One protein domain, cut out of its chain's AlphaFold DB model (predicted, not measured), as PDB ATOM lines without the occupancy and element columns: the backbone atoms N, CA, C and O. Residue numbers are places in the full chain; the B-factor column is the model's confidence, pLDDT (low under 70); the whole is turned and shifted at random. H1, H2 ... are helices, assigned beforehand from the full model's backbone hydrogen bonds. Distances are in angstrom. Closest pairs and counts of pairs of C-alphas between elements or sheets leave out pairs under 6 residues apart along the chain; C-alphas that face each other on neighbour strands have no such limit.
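This is residues 45 to 150 of the 152 residues of an uncharacterized protein of Cyanobacteria bacterium QH_9_48_43 (UniProt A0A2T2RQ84). Three helices, H2, H4 and H5, touch one another and make a core whose centres form a triangle; H1 packs slantwise on H4, and the short H6 packs on the last residues of H1. H3, with the long link after it, lies toward one end of the longest axis, and H7 runs loosely past the core at the other, where residues 145 to 150 stick out. The printed part has 106 residues with seven named helices, H1 to H7 in chain order, and no named strand; the class is all helix. It is compact, with a radius of gyration of the C-alphas of 12.9 A, and spans 37 by 30 by 24 A.

Find C-alpha 60 at (195.472, 167.472, 200.847); from there the longest helix, H2, residues 60 to 76, runs 24.4 A to C-alpha 76 at (192.893, 144.682, 192.440). H4 is residues 100 to 113, 19.7 A, and H5 is residues 115 to 124, 14.3 A. Go back to C-alpha 45 at (213.677, 154.151, 204.279) for H1, residues 45 to 57, 18.6 A. H3 is residues 81 to 88, 10.3 A, and H6 is residues 126 to 131, 9.3 A. H7, residues 134 to 148, runs 20.2 A to C-alpha 148 at (211.444, 147.874, 179.118).

Begin at the hub, H2 and H4, which touch three helices each. With residues 63 to 70 alone, H2 touches H4 the same way at a shallow tilt of 33 degrees, only just short of steep; their closest C-alphas, Ala 67 and Val 103, are 5.6 A apart. H2 touches H5, opposite ways at a steep tilt of 39 degrees, closest at the C-alphas of Arg 73 and Ser 117, 6.1 A. H4 touches H5 with residues 107 to 111 alone, closest at the C-alphas of Ala 110 and Phe 118, 5.1 A. Look next at Arg 52 and Ser 104, whose C-alphas, 4.9 A apart, are the closest of H1 and H4; these helices touch at a steep tilt of 43 degrees, opposite ways. H1 touches H6 with residues 54 to 57 alone, closest at the C-alphas of Ala 54 and Phe 131, 4.8 A. H2 and H3 only just touch, and only at the corner, with 3 pairs of C-alphas within 8 A, the closest Leu 71 and Glu 81 at 6.6 A. H5 and H7 are near each other, while H2 and H7 are apart. In H1, H2, H3, H4 and H5 every O i to N i+4 pair is within hydrogen-bond range; in H6 it is 1 of 2 and in H7 9 of 11.

The C-alphas of Gln 97 and Asn 150, the two farthest apart, are 40.0 A apart. The printed part has no cut. The link from H3 to H4, 11 residues, is long; the other links are tight. Residues 145 to 150, of which 145 to 148 belong to H7, stand free. The mean pLDDT of the printed part is 83.1, and residues 133 to 150 are under 70.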
ATOM      1  N   SER A  45     213.829 153.035 203.347       74.06
ATOM      2  CA  SER A  45     213.677 154.151 204.279       74.06
ATOM      3  C   SER A  45     214.002 155.506 203.644       74.06
ATOM      4  O   SER A  45     213.370 156.507 203.972       74.06
ATOM      5  N   ARG A  46     214.975 155.557 202.722       79.19
ATOM      6  CA  ARG A  46     215.348 156.787 202.009       79.19
ATOM      7  C   ARG A  46     214.276 157.181 200.999       79.19
ATOM      8  O   ARG A  46     213.967 158.363 200.874       79.19
ATOM      9  N   ILE A  47     213.688 156.198 200.318       78.88
ATOM     10  CA  ILE A  47     212.573 156.421 199.393       78.88
ATOM     11  C   ILE A  47     211.332 156.869 200.157       78.88
ATOM     12  O   ILE A  47     210.723 157.862 199.774       78.88
ATOM     13  N   GLU A  48     210.981 156.192 201.250       84.69
ATOM     14  CA  GLU A  48     209.837 156.561 202.086       84.69
ATOM     15  C   GLU A  48     209.964 157.993 202.616       84.69
ATOM     16  O   GLU A  48     209.034 158.780 202.461       84.69
ATOM     17  N   ALA A  49     211.127 158.370 203.162       86.12
ATOM     18  CA  ALA A  49     211.357 159.715 203.690       86.12
ATOM     19  C   ALA A  49     211.134 160.807 202.634       86.12
ATOM     20  O   ALA A  49     210.561 161.856 202.925       86.12
ATOM     21  N   GLN A  50     211.559 160.545 201.405       82.31
ATOM     22  CA  GLN A  50     211.435 161.491 200.308       82.31
ATOM     23  C   GLN A  50     210.042 161.500 199.679       82.31
ATOM     24  O   GLN A  50     209.530 162.564 199.342       82.31
ATOM     25  N   LEU A  51     209.397 160.335 199.555       85.12
ATOM     26  CA  LEU A  51     207.985 160.245 199.184       85.12
ATOM     27  C   LEU A  51     207.145 161.036 200.180       85.12
ATOM     28  O   LEU A  51     206.294 161.813 199.769       85.12
ATOM     29  N   ARG A  52     207.425 160.897 201.478       90.06
ATOM     30  CA  ARG A  52     206.755 161.656 202.531       90.06
ATOM     31  C   ARG A  52     206.954 163.155 202.363       90.06
ATOM     32  O   ARG A  52     205.985 163.896 202.459       90.06
ATOM     33  N   GLU A  53     208.177 163.603 202.082       87.00
ATOM     34  CA  GLU A  53     208.459 165.020 201.827       87.00
ATOM     35  C   GLU A  53     207.712 165.540 200.590       87.00
ATOM     36  O   GLU A  53     207.125 166.621 200.632       87.00
ATOM     37  N   ALA A  54     207.688 164.767 199.503       84.81
ATOM     38  CA  ALA A  54     206.969 165.128 198.288       84.81
ATOM     39  C   ALA A  54     205.454 165.180 198.523       84.81
ATOM     40  O   ALA A  54     204.816 166.169 198.182       84.81
ATOM     41  N   ILE A  55     204.880 164.158 199.166       85.94
ATOM     42  CA  ILE A  55     203.447 164.084 199.484       85.94
ATOM     43  C   ILE A  55     203.046 165.179 200.483       85.94
ATOM     44  O   ILE A  55     201.945 165.708 200.396       85.94
ATOM     45  N   ALA A  56     203.931 165.577 201.398       88.19
ATOM     46  CA  ALA A  56     203.669 166.684 202.319       88.19
ATOM     47  C   ALA A  56     203.588 168.055 201.620       88.19
ATOM     48  O   ALA A  56     202.963 168.968 202.155       88.19
ATOM     49  N   LYS A  57     204.210 168.208 200.442       86.50
ATOM     50  CA  LYS A  57     204.139 169.425 199.607       86.50
ATOM     51  C   LYS A  57     202.942 169.428 198.652       86.50
ATOM     52  O   LYS A  57     202.642 170.453 198.049       86.50
ATOM     53  N   VAL A  58     202.294 168.279 198.493       83.38
ATOM     54  CA  VAL A  58     201.127 168.072 197.638       83.38
ATOM     55  C   VAL A  58     199.862 168.492 198.392       83.38
ATOM     56  O   VAL A  58     199.764 168.353 199.611       83.38
ATOM     57  N   GLU A  59     198.867 169.005 197.667       86.06
ATOM     58  CA  GLU A  59     197.615 169.456 198.278       86.06
ATOM     59  C   GLU A  59     196.875 168.302 198.988       86.06
ATOM     60  O   GLU A  59     196.859 167.176 198.477       86.06
ATOM     61  N   PRO A  60     196.159 168.539 200.106       88.62
ATOM     62  CA  PRO A  60     195.472 167.472 200.847       88.62
ATOM     63  C   PRO A  60     194.513 166.626 199.991       88.62
ATOM     64  O   PRO A  60     194.435 165.404 200.138       88.62
ATOM     65  N   TRP A  61     193.812 167.249 199.037       87.69
ATOM     66  CA  TRP A  61     192.917 166.539 198.117       87.69
ATOM     67  C   TRP A  61     193.671 165.641 197.123       87.69
ATOM     68  O   TRP A  61     193.144 164.613 196.697       87.69
ATOM     69  N   GLN A  62     194.899 166.009 196.751       89.00
ATOM     70  CA  GLN A  62     195.767 165.200 195.896       89.00
ATOM     71  C   GLN A  62     196.336 164.025 196.687       89.00
ATOM     72  O   GLN A  62     196.297 162.903 196.192       89.00
ATOM     73  N   THR A  63     196.753 164.242 197.937       89.62
ATOM     74  CA  THR A  63     197.171 163.173 198.861       89.62
ATOM     75  C   THR A  63     196.083 162.117 199.013       89.62
ATOM     76  O   THR A  63     196.346 160.929 198.821       89.62
ATOM     77  N   ARG A  64     194.832 162.546 199.219       92.19
ATOM     78  CA  ARG A  64     193.665 161.655 199.220       92.19
ATOM     79  C   ARG A  64     193.533 160.864 197.912       92.19
ATOM     80  O   ARG A  64     193.302 159.658 197.952       92.19
ATOM     81  N   LYS A  65     193.680 161.509 196.749       91.88
ATOM     82  CA  LYS A  65     193.610 160.812 195.449       91.88
ATOM     83  C   LYS A  65     194.739 159.800 195.276       91.88
ATOM     84  O   LYS A  65     194.500 158.720 194.746       91.88
ATOM     85  N   ILE A  66     195.953 160.126 195.712       91.94
ATOM     86  CA  ILE A  66     197.101 159.216 195.666       91.94
ATOM     87  C   ILE A  66     196.819 157.989 196.543       91.94
ATOM     88  O   ILE A  66     196.961 156.861 196.067       91.94
ATOM     89  N   ALA A  67     196.349 158.201 197.776       94.50
ATOM     90  CA  ALA A  67     195.939 157.137 198.690       94.50
ATOM     91  C   ALA A  67     194.884 156.213 198.063       94.50
ATOM     92  O   ALA A  67     195.058 154.996 198.031       94.50
ATOM     93  N   GLU A  68     193.824 156.798 197.498       94.75
ATOM     94  CA  GLU A  68     192.738 156.066 196.845       94.75
ATOM     95  C   GLU A  68     193.245 155.216 195.675       94.75
ATOM     96  O   GLU A  68     192.866 154.053 195.542       94.75
ATOM     97  N   GLN A  69     194.137 155.758 194.837       93.75
ATOM     98  CA  GLN A  69     194.703 154.992 193.727       93.75
ATOM     99  C   GLN A  69     195.568 153.829 194.224       93.75
ATOM    100  O   GLN A  69     195.436 152.729 193.691       93.75
ATOM    101  N   PHE A  70     196.409 154.027 195.242       94.38
ATOM    102  CA  PHE A  70     197.205 152.935 195.810       94.38
ATOM    103  C   PHE A  70     196.324 151.833 196.393       94.38
ATOM    104  O   PHE A  70     196.481 150.672 196.019       94.38
ATOM    105  N   LEU A  71     195.364 152.186 197.248       94.81
ATOM    106  CA  LEU A  71     194.451 151.220 197.861       94.81
ATOM    107  C   LEU A  71     193.637 150.468 196.803       94.81
ATOM    108  O   LEU A  71     193.571 149.239 196.838       94.81
ATOM    109  N   LYS A  72     193.139 151.169 195.777       94.44
ATOM    110  CA  LYS A  72     192.459 150.547 194.635       94.44
ATOM    111  C   LYS A  72     193.353 149.548 193.899       94.44
ATOM    112  O   LYS A  72     192.895 148.454 193.574       94.44
ATOM    113  N   ARG A  73     194.614 149.899 193.626       93.44
ATOM    114  CA  ARG A  73     195.573 148.996 192.964       93.44
ATOM    115  C   ARG A  73     195.873 147.774 193.813       93.44
ATOM    116  O   ARG A  73     195.850 146.661 193.300       93.44
ATOM    117  N   PHE A  74     196.090 147.969 195.106       93.88
ATOM    118  CA  PHE A  74     196.330 146.875 196.035       93.88
ATOM    119  C   PHE A  74     195.132 145.930 196.149       93.88
ATOM    120  O   PHE A  74     195.304 144.713 196.096       93.88
ATOM    121  N   HIS A  75     193.917 146.472 196.190       93.38
ATOM    122  CA  HIS A  75     192.701 145.671 196.172       93.38
ATOM    123  C   HIS A  75     192.589 144.822 194.895       93.38
ATOM    124  O   HIS A  75     192.284 143.633 194.967       93.38
ATOM    125  N   GLN A  76     192.911 145.396 193.727       92.81
ATOM    126  CA  GLN A  76     192.893 144.682 192.440       92.81
ATOM    127  C   GLN A  76     193.861 143.492 192.383       92.81
ATOM    128  O   GLN A  76     193.597 142.537 191.657       92.81
ATOM    129  N   ILE A  77     194.953 143.528 193.148       90.00
ATOM    130  CA  ILE A  77     195.930 142.430 193.234       90.00
ATOM    131  C   ILE A  77     195.696 141.509 194.443       90.00
ATOM    132  O   ILE A  77     196.549 140.687 194.768       90.00
ATOM    133  N   GLY A  78     194.545 141.631 195.115       91.94
ATOM    134  CA  GLY A  78     194.134 140.748 196.209       91.94
ATOM    135  C   GLY A  78     194.662 141.130 197.595       91.94
ATOM    136  O   GLY A  78     194.552 140.335 198.527       91.94
ATOM    137  N   LEU A  79     195.219 142.332 197.771       92.94
ATOM    138  CA  LEU A  79     195.631 142.834 199.081       92.94
ATOM    139  C   LEU A  79     194.475 143.573 199.764       92.94
ATOM    140  O   LEU A  79     193.957 144.566 199.259       92.94
ATOM    141  N   SER A  80     194.091 143.092 200.946       92.50
ATOM    142  CA  SER A  80     193.083 143.747 201.783       92.50
ATOM    143  C   SER A  80     193.643 145.013 202.438       92.50
ATOM    144  O   SER A  80     194.726 144.994 203.023       92.50
ATOM    145  N   GLU A  81     192.863 146.091 202.415       92.62
ATOM    146  CA  GLU A  81     193.199 147.377 203.038       92.62
ATOM    147  C   GLU A  81     193.429 147.242 204.552       92.62
ATOM    148  O   GLU A  81     194.377 147.806 205.093       92.62
ATOM    149  N   HIS A  82     192.633 146.407 205.229       92.69
ATOM    150  CA  HIS A  82     192.809 146.118 206.653       92.69
ATOM    151  C   HIS A  82     194.141 145.406 206.925       92.69
ATOM    152  O   HIS A  82     194.837 145.704 207.897       92.69
ATOM    153  N   HIS A  83     194.530 144.472 206.052       92.38
ATOM    154  CA  HIS A  83     195.823 143.801 206.170       92.38
ATOM    155  C   HIS A  83     196.982 144.778 205.942       92.38
ATOM    156  O   HIS A  83     197.965 144.741 206.680       92.38
ATOM    157  N   LEU A  84     196.854 145.681 204.967       93.81
ATOM    158  CA  LEU A  84     197.841 146.731 204.712       93.81
ATOM    159  C   LEU A  84     197.982 147.683 205.896       93.81
ATOM    160  O   LEU A  84     199.108 147.981 206.285       93.81
ATOM    161  N   GLN A  85     196.870 148.098 206.508       94.19
ATOM    162  CA  GLN A  85     196.890 148.943 207.699       94.19
ATOM    163  C   GLN A  85     197.706 148.306 208.826       94.19
ATOM    164  O   GLN A  85     198.579 148.958 209.396       94.19
ATOM    165  N   GLN A  86     197.468 147.025 209.109       94.62
ATOM    166  CA  GLN A  86     198.201 146.300 210.147       94.62
ATOM    167  C   GLN A  86     199.673 146.094 209.772       94.62
ATOM    168  O   GLN A  86     200.556 146.338 210.583       94.62
ATOM    169  N   LYS A  87     199.954 145.681 208.531       93.62
ATOM    170  CA  LYS A  87     201.314 145.360 208.076       93.62
ATOM    171  C   LYS A  87     202.222 146.586 207.988       93.62
ATOM    172  O   LYS A  87     203.415 146.477 208.253       93.62
ATOM    173  N   LEU A  88     201.672 147.722 207.570       92.75
ATOM    174  CA  LEU A  88     202.423 148.958 207.347       92.75
ATOM    175  C   LEU A  88     202.292 149.944 208.514       92.75
ATOM    176  O   LEU A  88     202.845 151.037 208.440       92.75
ATOM    177  N   HIS A  89     201.572 149.574 209.580       94.50
ATOM    178  CA  HIS A  89     201.246 150.456 210.704       94.50
ATOM    179  C   HIS A  89     200.672 151.801 210.222       94.50
ATOM    180  O   HIS A  89     201.184 152.875 210.559       94.50
ATOM    181  N   LEU A  90     199.641 151.728 209.373       94.81
ATOM    182  CA  LEU A  90     198.924 152.912 208.899       94.81
ATOM    183  C   LEU A  90     197.969 153.394 209.992       94.81
ATOM    184  O   LEU A  90     197.350 152.588 210.693       94.81
ATOM    185  N   SER A  91     197.813 154.708 210.106       94.62
ATOM    186  CA  SER A  91     196.872 155.327 211.040       94.62
ATOM    187  C   SER A  91     195.415 154.965 210.714       94.62
ATOM    188  O   SER A  91     194.586 154.805 211.608       94.62
ATOM    189  N   THR A  92     195.114 154.778 209.427       94.19
ATOM    190  CA  THR A  92     193.791 154.468 208.885       94.19
ATOM    191  C   THR A  92     193.924 153.809 207.514       94.19
ATOM    192  O   THR A  92     194.941 153.958 206.837       94.19
ATOM    193  N   HIS A  93     192.891 153.082 207.094       92.94
ATOM    194  CA  HIS A  93     192.745 152.587 205.723       92.94
ATOM    195  C   HIS A  93     191.789 153.454 204.889       92.94
ATOM    196  O   HIS A  93     191.613 153.195 203.702       92.94
ATOM    197  N   HIS A  94     191.168 154.481 205.481       94.88
ATOM    198  CA  HIS A  94     190.265 155.381 204.770       94.88
ATOM    199  C   HIS A  94     191.057 156.476 204.039       94.88
ATOM    200  O   HIS A  94     191.648 157.321 204.715       94.88
ATOM    201  N   PRO A  95     191.018 156.549 202.690       92.75
ATOM    202  CA  PRO A  95     191.829 157.494 201.913       92.75
ATOM    203  C   PRO A  95     191.669 158.962 202.330       92.75
ATOM    204  O   PRO A  95     192.600 159.748 202.201       92.75
ATOM    205  N   GLU A  96     190.487 159.345 202.819       92.56
ATOM    206  CA  GLU A  96     190.177 160.722 203.229       92.56
ATOM    207  C   GLU A  96     190.905 161.165 204.502       92.56
ATOM    208  O   GLU A  96     191.035 162.360 204.748       92.56
ATOM    209  N   GLN A  97     191.347 160.206 205.313       94.25
ATOM    210  CA  GLN A  97     191.967 160.435 206.616       94.25
ATOM    211  C   GLN A  97     193.463 160.091 206.614       94.25
ATOM    212  O   GLN A  97     194.127 160.263 207.634       94.25
ATOM    213  N   MET A  98     193.996 159.590 205.495       93.94
ATOM    214  CA  MET A  98     195.400 159.198 205.401       93.94
ATOM    215  C   MET A  98     196.314 160.419 205.399       93.94
ATOM    216  O   MET A  98     196.110 161.384 204.661       93.94
ATOM    217  N   THR A  99     197.363 160.343 206.210       93.94
ATOM    218  CA  THR A  99     198.406 161.365 206.282       93.94
ATOM    219  C   THR A  99     199.454 161.165 205.187       93.94
ATOM    220  O   THR A  99     199.540 160.101 204.573       93.94
ATOM    221  N   ALA A 100     200.315 162.163 204.970       91.00
ATOM    222  CA  ALA A 100     201.458 162.013 204.068       91.00
ATOM    223  C   ALA A 100     202.365 160.825 204.451       91.00
ATOM    224  O   ALA A 100     202.923 160.186 203.564       91.00
ATOM    225  N   ASP A 101     202.466 160.509 205.748       92.88
ATOM    226  CA  ASP A 101     203.225 159.366 206.267       92.88
ATOM    227  C   ASP A 101     202.573 158.023 205.886       92.88
ATOM    228  O   ASP A 101     203.241 157.112 205.390       92.88
ATOM    229  N   ASP A 102     201.248 157.920 206.016       94.69
ATOM    230  CA  ASP A 102     200.507 156.720 205.611       94.69
ATOM    231  C   ASP A 102     200.629 156.473 204.103       94.69
ATOM    232  O   ASP A 102     200.889 155.351 203.658       94.69
ATOM    233  N   VAL A 103     200.494 157.532 203.301       94.06
ATOM    234  CA  VAL A 103     200.613 157.436 201.842       94.06
ATOM    235  C   VAL A 103     202.055 157.147 201.423       94.06
ATOM    236  O   VAL A 103     202.262 156.363 200.494       94.06
ATOM    237  N   SER A 104     203.065 157.687 202.116       92.19
ATOM    238  CA  SER A 104     204.463 157.341 201.838       92.19
ATOM    239  C   SER A 104     204.770 155.878 202.130       92.19
ATOM    240  O   SER A 104     205.484 155.255 201.348       92.19
ATOM    241  N   LYS A 105     204.182 155.296 203.183       93.06
ATOM    242  CA  LYS A 105     204.309 153.863 203.492       93.06
ATOM    243  C   LYS A 105     203.659 152.989 202.424       93.06
ATOM    244  O   LYS A 105     204.270 152.019 201.981       93.06
ATOM    245  N   LEU A 106     202.455 153.347 201.957       93.50
ATOM    246  CA  LEU A 106     201.804 152.666 200.827       93.50
ATOM    247  C   LEU A 106     202.677 152.717 199.567       93.50
ATOM    248  O   LEU A 106     202.894 151.700 198.910       93.50
ATOM    249  N   ALA A 107     203.198 153.897 199.247       90.81
ATOM    250  CA  ALA A 107     204.017 154.121 198.068       90.81
ATOM    251  C   ALA A 107     205.368 153.385 198.156       90.81
ATOM    252  O   ALA A 107     205.764 152.715 197.203       90.81
ATOM    253  N   ALA A 108     206.044 153.415 199.308       89.38
ATOM    254  CA  ALA A 108     207.284 152.677 199.545       89.38
ATOM    255  C   ALA A 108     207.065 151.156 199.503       89.38
ATOM    256  O   ALA A 108     207.889 150.427 198.944       89.38
ATOM    257  N   PHE A 109     205.939 150.674 200.037       91.44
ATOM    258  CA  PHE A 109     205.541 149.273 199.930       91.44
ATOM    259  C   PHE A 109     205.302 148.870 198.470       91.44
ATOM    260  O   PHE A 109     205.833 147.847 198.032       91.44
ATOM    261  N   ALA A 110     204.573 149.683 197.693       90.00
ATOM    262  CA  ALA A 110     204.372 149.445 196.264       90.00
ATOM    263  C   ALA A 110     205.703 149.427 195.507       90.00
ATOM    264  O   ALA A 110     205.938 148.512 194.731       90.00
ATOM    265  N   TYR A 111     206.599 150.381 195.762       84.94
ATOM    266  CA  TYR A 111     207.919 150.429 195.131       84.94
ATOM    267  C   TYR A 111     208.705 149.124 195.335       84.94
ATOM    268  O   TYR A 111     209.296 148.605 194.393       84.94
ATOM    269  N   GLN A 112     208.678 148.571 196.552       84.75
ATOM    270  CA  GLN A 112     209.436 147.364 196.901       84.75
ATOM    271  C   GLN A 112     208.794 146.067 196.407       84.75
ATOM    272  O   GLN A 112     209.500 145.134 196.036       84.75
ATOM    273  N   THR A 113     207.465 145.974 196.460       86.38
ATOM    274  CA  THR A 113     206.754 144.691 196.297       86.38
ATOM    275  C   THR A 113     205.927 144.611 195.022       86.38
ATOM    276  O   THR A 113     205.730 143.525 194.478       86.38
ATOM    277  N   HIS A 114     205.465 145.754 194.519       88.31
ATOM    278  CA  HIS A 114     204.558 145.869 193.380       88.31
ATOM    279  C   HIS A 114     204.931 147.078 192.505       88.31
ATOM    280  O   HIS A 114     204.129 148.014 192.382       88.31
ATOM    281  N   PRO A 115     206.130 147.084 191.887       84.25
ATOM    282  CA  PRO A 115     206.627 148.236 191.134       84.25
ATOM    283  C   PRO A 115     205.660 148.656 190.020       84.25
ATOM    284  O   PRO A 115     205.465 149.846 189.801       84.25
ATOM    285  N   ASP A 116     204.957 147.706 189.397       85.56
ATOM    286  CA  ASP A 116     203.952 147.981 188.361       85.56
ATOM    287  C   ASP A 116     202.764 148.811 188.904       85.56
ATOM    288  O   ASP A 116     202.228 149.687 188.224       85.56
ATOM    289  N   SER A 117     202.355 148.587 190.160       87.75
ATOM    290  CA  SER A 117     201.313 149.400 190.810       87.75
ATOM    291  C   SER A 117     201.826 150.784 191.179       87.75
ATOM    292  O   SER A 117     201.113 151.765 190.992       87.75
ATOM    293  N   PHE A 118     203.067 150.872 191.657       87.75
ATOM    294  CA  PHE A 118     203.711 152.143 191.970       87.75
ATOM    295  C   PHE A 118     203.830 153.042 190.733       87.75
ATOM    296  O   PHE A 118     203.414 154.200 190.767       87.75
ATOM    297  N   GLN A 119     204.319 152.488 189.622       85.06
ATOM    298  CA  GLN A 119     204.445 153.193 188.347       85.06
ATOM    299  C   GLN A 119     203.097 153.707 187.839       85.06
ATOM    300  O   GLN A 119     203.001 154.860 187.427       85.06
ATOM    301  N   GLU A 120     202.044 152.889 187.903       85.44
ATOM    302  CA  GLU A 120     200.723 153.310 187.432       85.44
ATOM    303  C   GLU A 120     200.159 154.479 188.254       85.44
ATOM    304  O   GLU A 120     199.585 155.412 187.687       85.44
ATOM    305  N   VAL A 121     200.329 154.459 189.581       88.38
ATOM    306  CA  VAL A 121     199.864 155.565 190.431       88.38
ATOM    307  C   VAL A 121     200.655 156.841 190.144       88.38
ATOM    308  O   VAL A 121     200.047 157.903 190.014       88.38
ATOM    309  N   LEU A 122     201.977 156.748 189.970       83.50
ATOM    310  CA  LEU A 122     202.804 157.901 189.601       83.50
ATOM    311  C   LEU A 122     202.438 158.477 188.232       83.50
ATOM    312  O   LEU A 122     202.301 159.691 188.102       83.50
ATOM    313  N   ALA A 123     202.210 157.620 187.237       82.69
ATOM    314  CA  ALA A 123     201.801 158.048 185.902       82.69
ATOM    315  C   ALA A 123     200.462 158.804 185.926       82.69
ATOM    316  O   ALA A 123     200.272 159.766 185.185       82.69
ATOM    317  N   LYS A 124     199.538 158.407 186.812       83.62
ATOM    318  CA  LYS A 124     198.246 159.084 187.011       83.62
ATOM    319  C   LYS A 124     198.351 160.379 187.817       83.62
ATOM    320  O   LYS A 124     197.458 161.217 187.728       83.62
ATOM    321  N   GLN A 125     199.398 160.534 188.624       81.00
ATOM    322  CA  GLN A 125     199.578 161.646 189.555       81.00
ATOM    323  C   GLN A 125     200.825 162.442 189.174       81.00
ATOM    324  O   GLN A 125     201.800 162.508 189.920       81.00
ATOM    325  N   GLN A 126     200.776 163.085 188.002       71.81
ATOM    326  CA  GLN A 126     201.874 163.907 187.481       71.81
ATOM    327  C   GLN A 126     202.341 164.974 188.483       71.81
ATOM    328  O   GLN A 126     203.529 165.275 188.545       71.81
ATOM    329  N   THR A 127     201.436 165.498 189.313       71.12
ATOM    330  CA  THR A 127     201.774 166.440 190.386       71.12
ATOM    331  C   THR A 127     202.739 165.841 191.407       71.12
ATOM    332  O   THR A 127     203.680 166.513 191.806       71.12
ATOM    333  N   LEU A 128     202.584 164.566 191.776       71.81
ATOM    334  CA  LEU A 128     203.513 163.903 192.692       71.81
ATOM    335  C   LEU A 128     204.918 163.817 192.079       71.81
ATOM    336  O   LEU A 128     205.896 164.075 192.771       71.81
ATOM    337  N   MET A 129     205.025 163.552 190.770       72.56
ATOM    338  CA  MET A 129     206.318 163.507 190.072       72.56
ATOM    339  C   MET A 129     207.070 164.846 190.087       72.56
ATOM    340  O   MET A 129     208.294 164.838 190.055       72.56
ATOM    341  N   GLN A 130     206.367 165.981 190.163       70.19
ATOM    342  CA  GLN A 130     206.985 167.315 190.202       70.19
ATOM    343  C   GLN A 130     207.635 167.637 191.553       70.19
ATOM    344  O   GLN A 130     208.556 168.448 191.613       70.19
ATOM    345  N   PHE A 131     207.154 167.016 192.631       73.31
ATOM    346  CA  PHE A 131     207.676 167.226 193.984       73.31
ATOM    347  C   PHE A 131     208.704 166.174 194.404       73.31
ATOM    348  O   PHE A 131     209.387 166.362 195.413       73.31
ATOM    349  N   LEU A 132     208.839 165.084 193.642       70.12
ATOM    350  CA  LEU A 132     209.928 164.133 193.824       70.12
ATOM    351  C   LEU A 132     211.245 164.748 193.348       70.12
ATOM    352  O   LEU A 132     211.314 165.401 192.310       70.12
ATOM    353  N   SER A 133     212.315 164.508 194.103       62.88
ATOM    354  CA  SER A 133     213.657 164.899 193.680       62.88
ATOM    355  C   SER A 133     214.056 164.151 192.403       62.88
ATOM    356  O   SER A 133     213.729 162.972 192.229       62.88
ATOM    357  N   ASN A 134     214.809 164.818 191.517       59.78
ATOM    358  CA  ASN A 134     215.276 164.230 190.254       59.78
ATOM    359  C   ASN A 134     215.962 162.869 190.470       59.78
ATOM    360  O   ASN A 134     215.774 161.958 189.675       59.78
ATOM    361  N   SER A 135     216.688 162.685 191.577       62.25
ATOM    362  CA  SER A 135     217.342 161.418 191.925       62.25
ATOM    363  C   SER A 135     216.365 160.257 192.144       62.25
ATOM    364  O   SER A 135     216.688 159.125 191.798       62.25
ATOM    365  N   ILE A 136     215.171 160.509 192.686       65.69
ATOM    366  CA  ILE A 136     214.147 159.470 192.886       65.69
ATOM    367  C   ILE A 136     213.445 159.171 191.588       65.69
ATOM    368  O   ILE A 136     213.237 158.008 191.274       65.69
ATOM    369  N   VAL A 137     213.131 160.205 190.815       65.56
ATOM    370  CA  VAL A 137     212.590 160.033 189.471       65.56
ATOM    371  C   VAL A 137     213.549 159.165 188.644       65.56
ATOM    372  O   VAL A 137     213.124 158.150 188.104       65.56
ATOM    373  N   ILE A 138     214.855 159.457 188.665       62.25
ATOM    374  CA  ILE A 138     215.902 158.641 188.029       62.25
ATOM    375  C   ILE A 138     215.949 157.218 188.608       62.25
ATOM    376  O   ILE A 138     216.001 156.260 187.844       62.25
ATOM    377  N   ALA A 139     215.909 157.043 189.932       66.19
ATOM    378  CA  ALA A 139     215.935 155.716 190.557       66.19
ATOM    379  C   ALA A 139     214.698 154.873 190.208       66.19
ATOM    380  O   ALA A 139     214.805 153.665 190.001       66.19
ATOM    381  N   ILE A 140     213.527 155.508 190.118       64.25
ATOM    382  CA  ILE A 140     212.296 154.886 189.642       64.25
ATOM    383  C   ILE A 140     212.495 154.483 188.187       64.25
ATOM    384  O   ILE A 140     212.375 153.296 187.907       64.25
ATOM    385  N   PHE A 141     212.885 155.408 187.299       60.44
ATOM    386  CA  PHE A 141     213.146 155.130 185.879       60.44
ATOM    387  C   PHE A 141     214.152 153.990 185.668       60.44
ATOM    388  O   PHE A 141     213.884 153.112 184.856       60.44
ATOM    389  N   LYS A 142     215.227 153.904 186.458       59.53
ATOM    390  CA  LYS A 142     216.187 152.785 186.409       59.53
ATOM    391  C   LYS A 142     215.573 151.433 186.800       59.53
ATOM    392  O   LYS A 142     215.899 150.418 186.190       59.53
ATOM    393  N   LEU A 143     214.662 151.390 187.782       59.06
ATOM    394  CA  LEU A 143     213.898 150.166 188.071       59.06
ATOM    395  C   LEU A 143     212.949 149.794 186.928       59.06
ATOM    396  O   LEU A 143     212.692 148.612 186.703       59.06
ATOM    397  N   ILE A 144     212.410 150.796 186.229       57.66
ATOM    398  CA  ILE A 144     211.537 150.592 185.074       57.66
ATOM    399  C   ILE A 144     212.348 150.037 183.887       57.66
ATOM    400  O   ILE A 144     211.916 149.074 183.256       57.66
ATOM    401  N   GLU A 145     213.543 150.571 183.614       52.16
ATOM    402  CA  GLU A 145     214.396 150.169 182.481       52.16
ATOM    403  C   GLU A 145     214.740 148.672 182.472       52.16
ATOM    404  O   GLU A 145     214.771 148.065 181.400       52.16
ATOM    405  N   ALA A 146     214.868 148.029 183.641       49.94
ATOM    406  CA  ALA A 146     215.092 146.582 183.733       49.94
ATOM    407  C   ALA A 146     213.964 145.730 183.105       49.94
ATOM    408  O   ALA A 146     214.192 144.570 182.762       49.94
ATOM    409  N   LYS A 147     212.753 146.283 182.928       46.06
ATOM    410  CA  LYS A 147     211.623 145.611 182.258       46.06
ATOM    411  C   LYS A 147     211.356 146.094 180.824       46.06
ATOM    412  O   LYS A 147     210.710 145.363 180.076       46.06
ATOM    413  N   TRP A 148     211.817 147.282 180.418       50.66
ATOM    414  CA  TRP A 148     211.444 147.874 179.118       50.66
ATOM    415  C   TRP A 148     212.293 147.410 177.926       50.66
ATOM    416  O   TRP A 148     211.814 147.480 176.799       50.66
ATOM    417  N   ILE A 149     213.479 146.824 178.143       48.34
ATOM    418  CA  ILE A 149     214.314 146.242 177.063       48.34
ATOM    419  C   ILE A 149     213.654 145.013 176.387       48.34
ATOM    420  O   ILE A 149     214.159 144.505 175.390       48.34
ATOM    421  N   ASN A 150     212.488 144.554 176.863       43.44
ATOM    422  CA  ASN A 150     211.750 143.442 176.255       43.44
ATOM    423  C   ASN A 150     210.448 143.842 175.535       43.44
ATOM    424  O   ASN A 150     209.673 142.959 175.162       43.44
TER     425      ASN A 150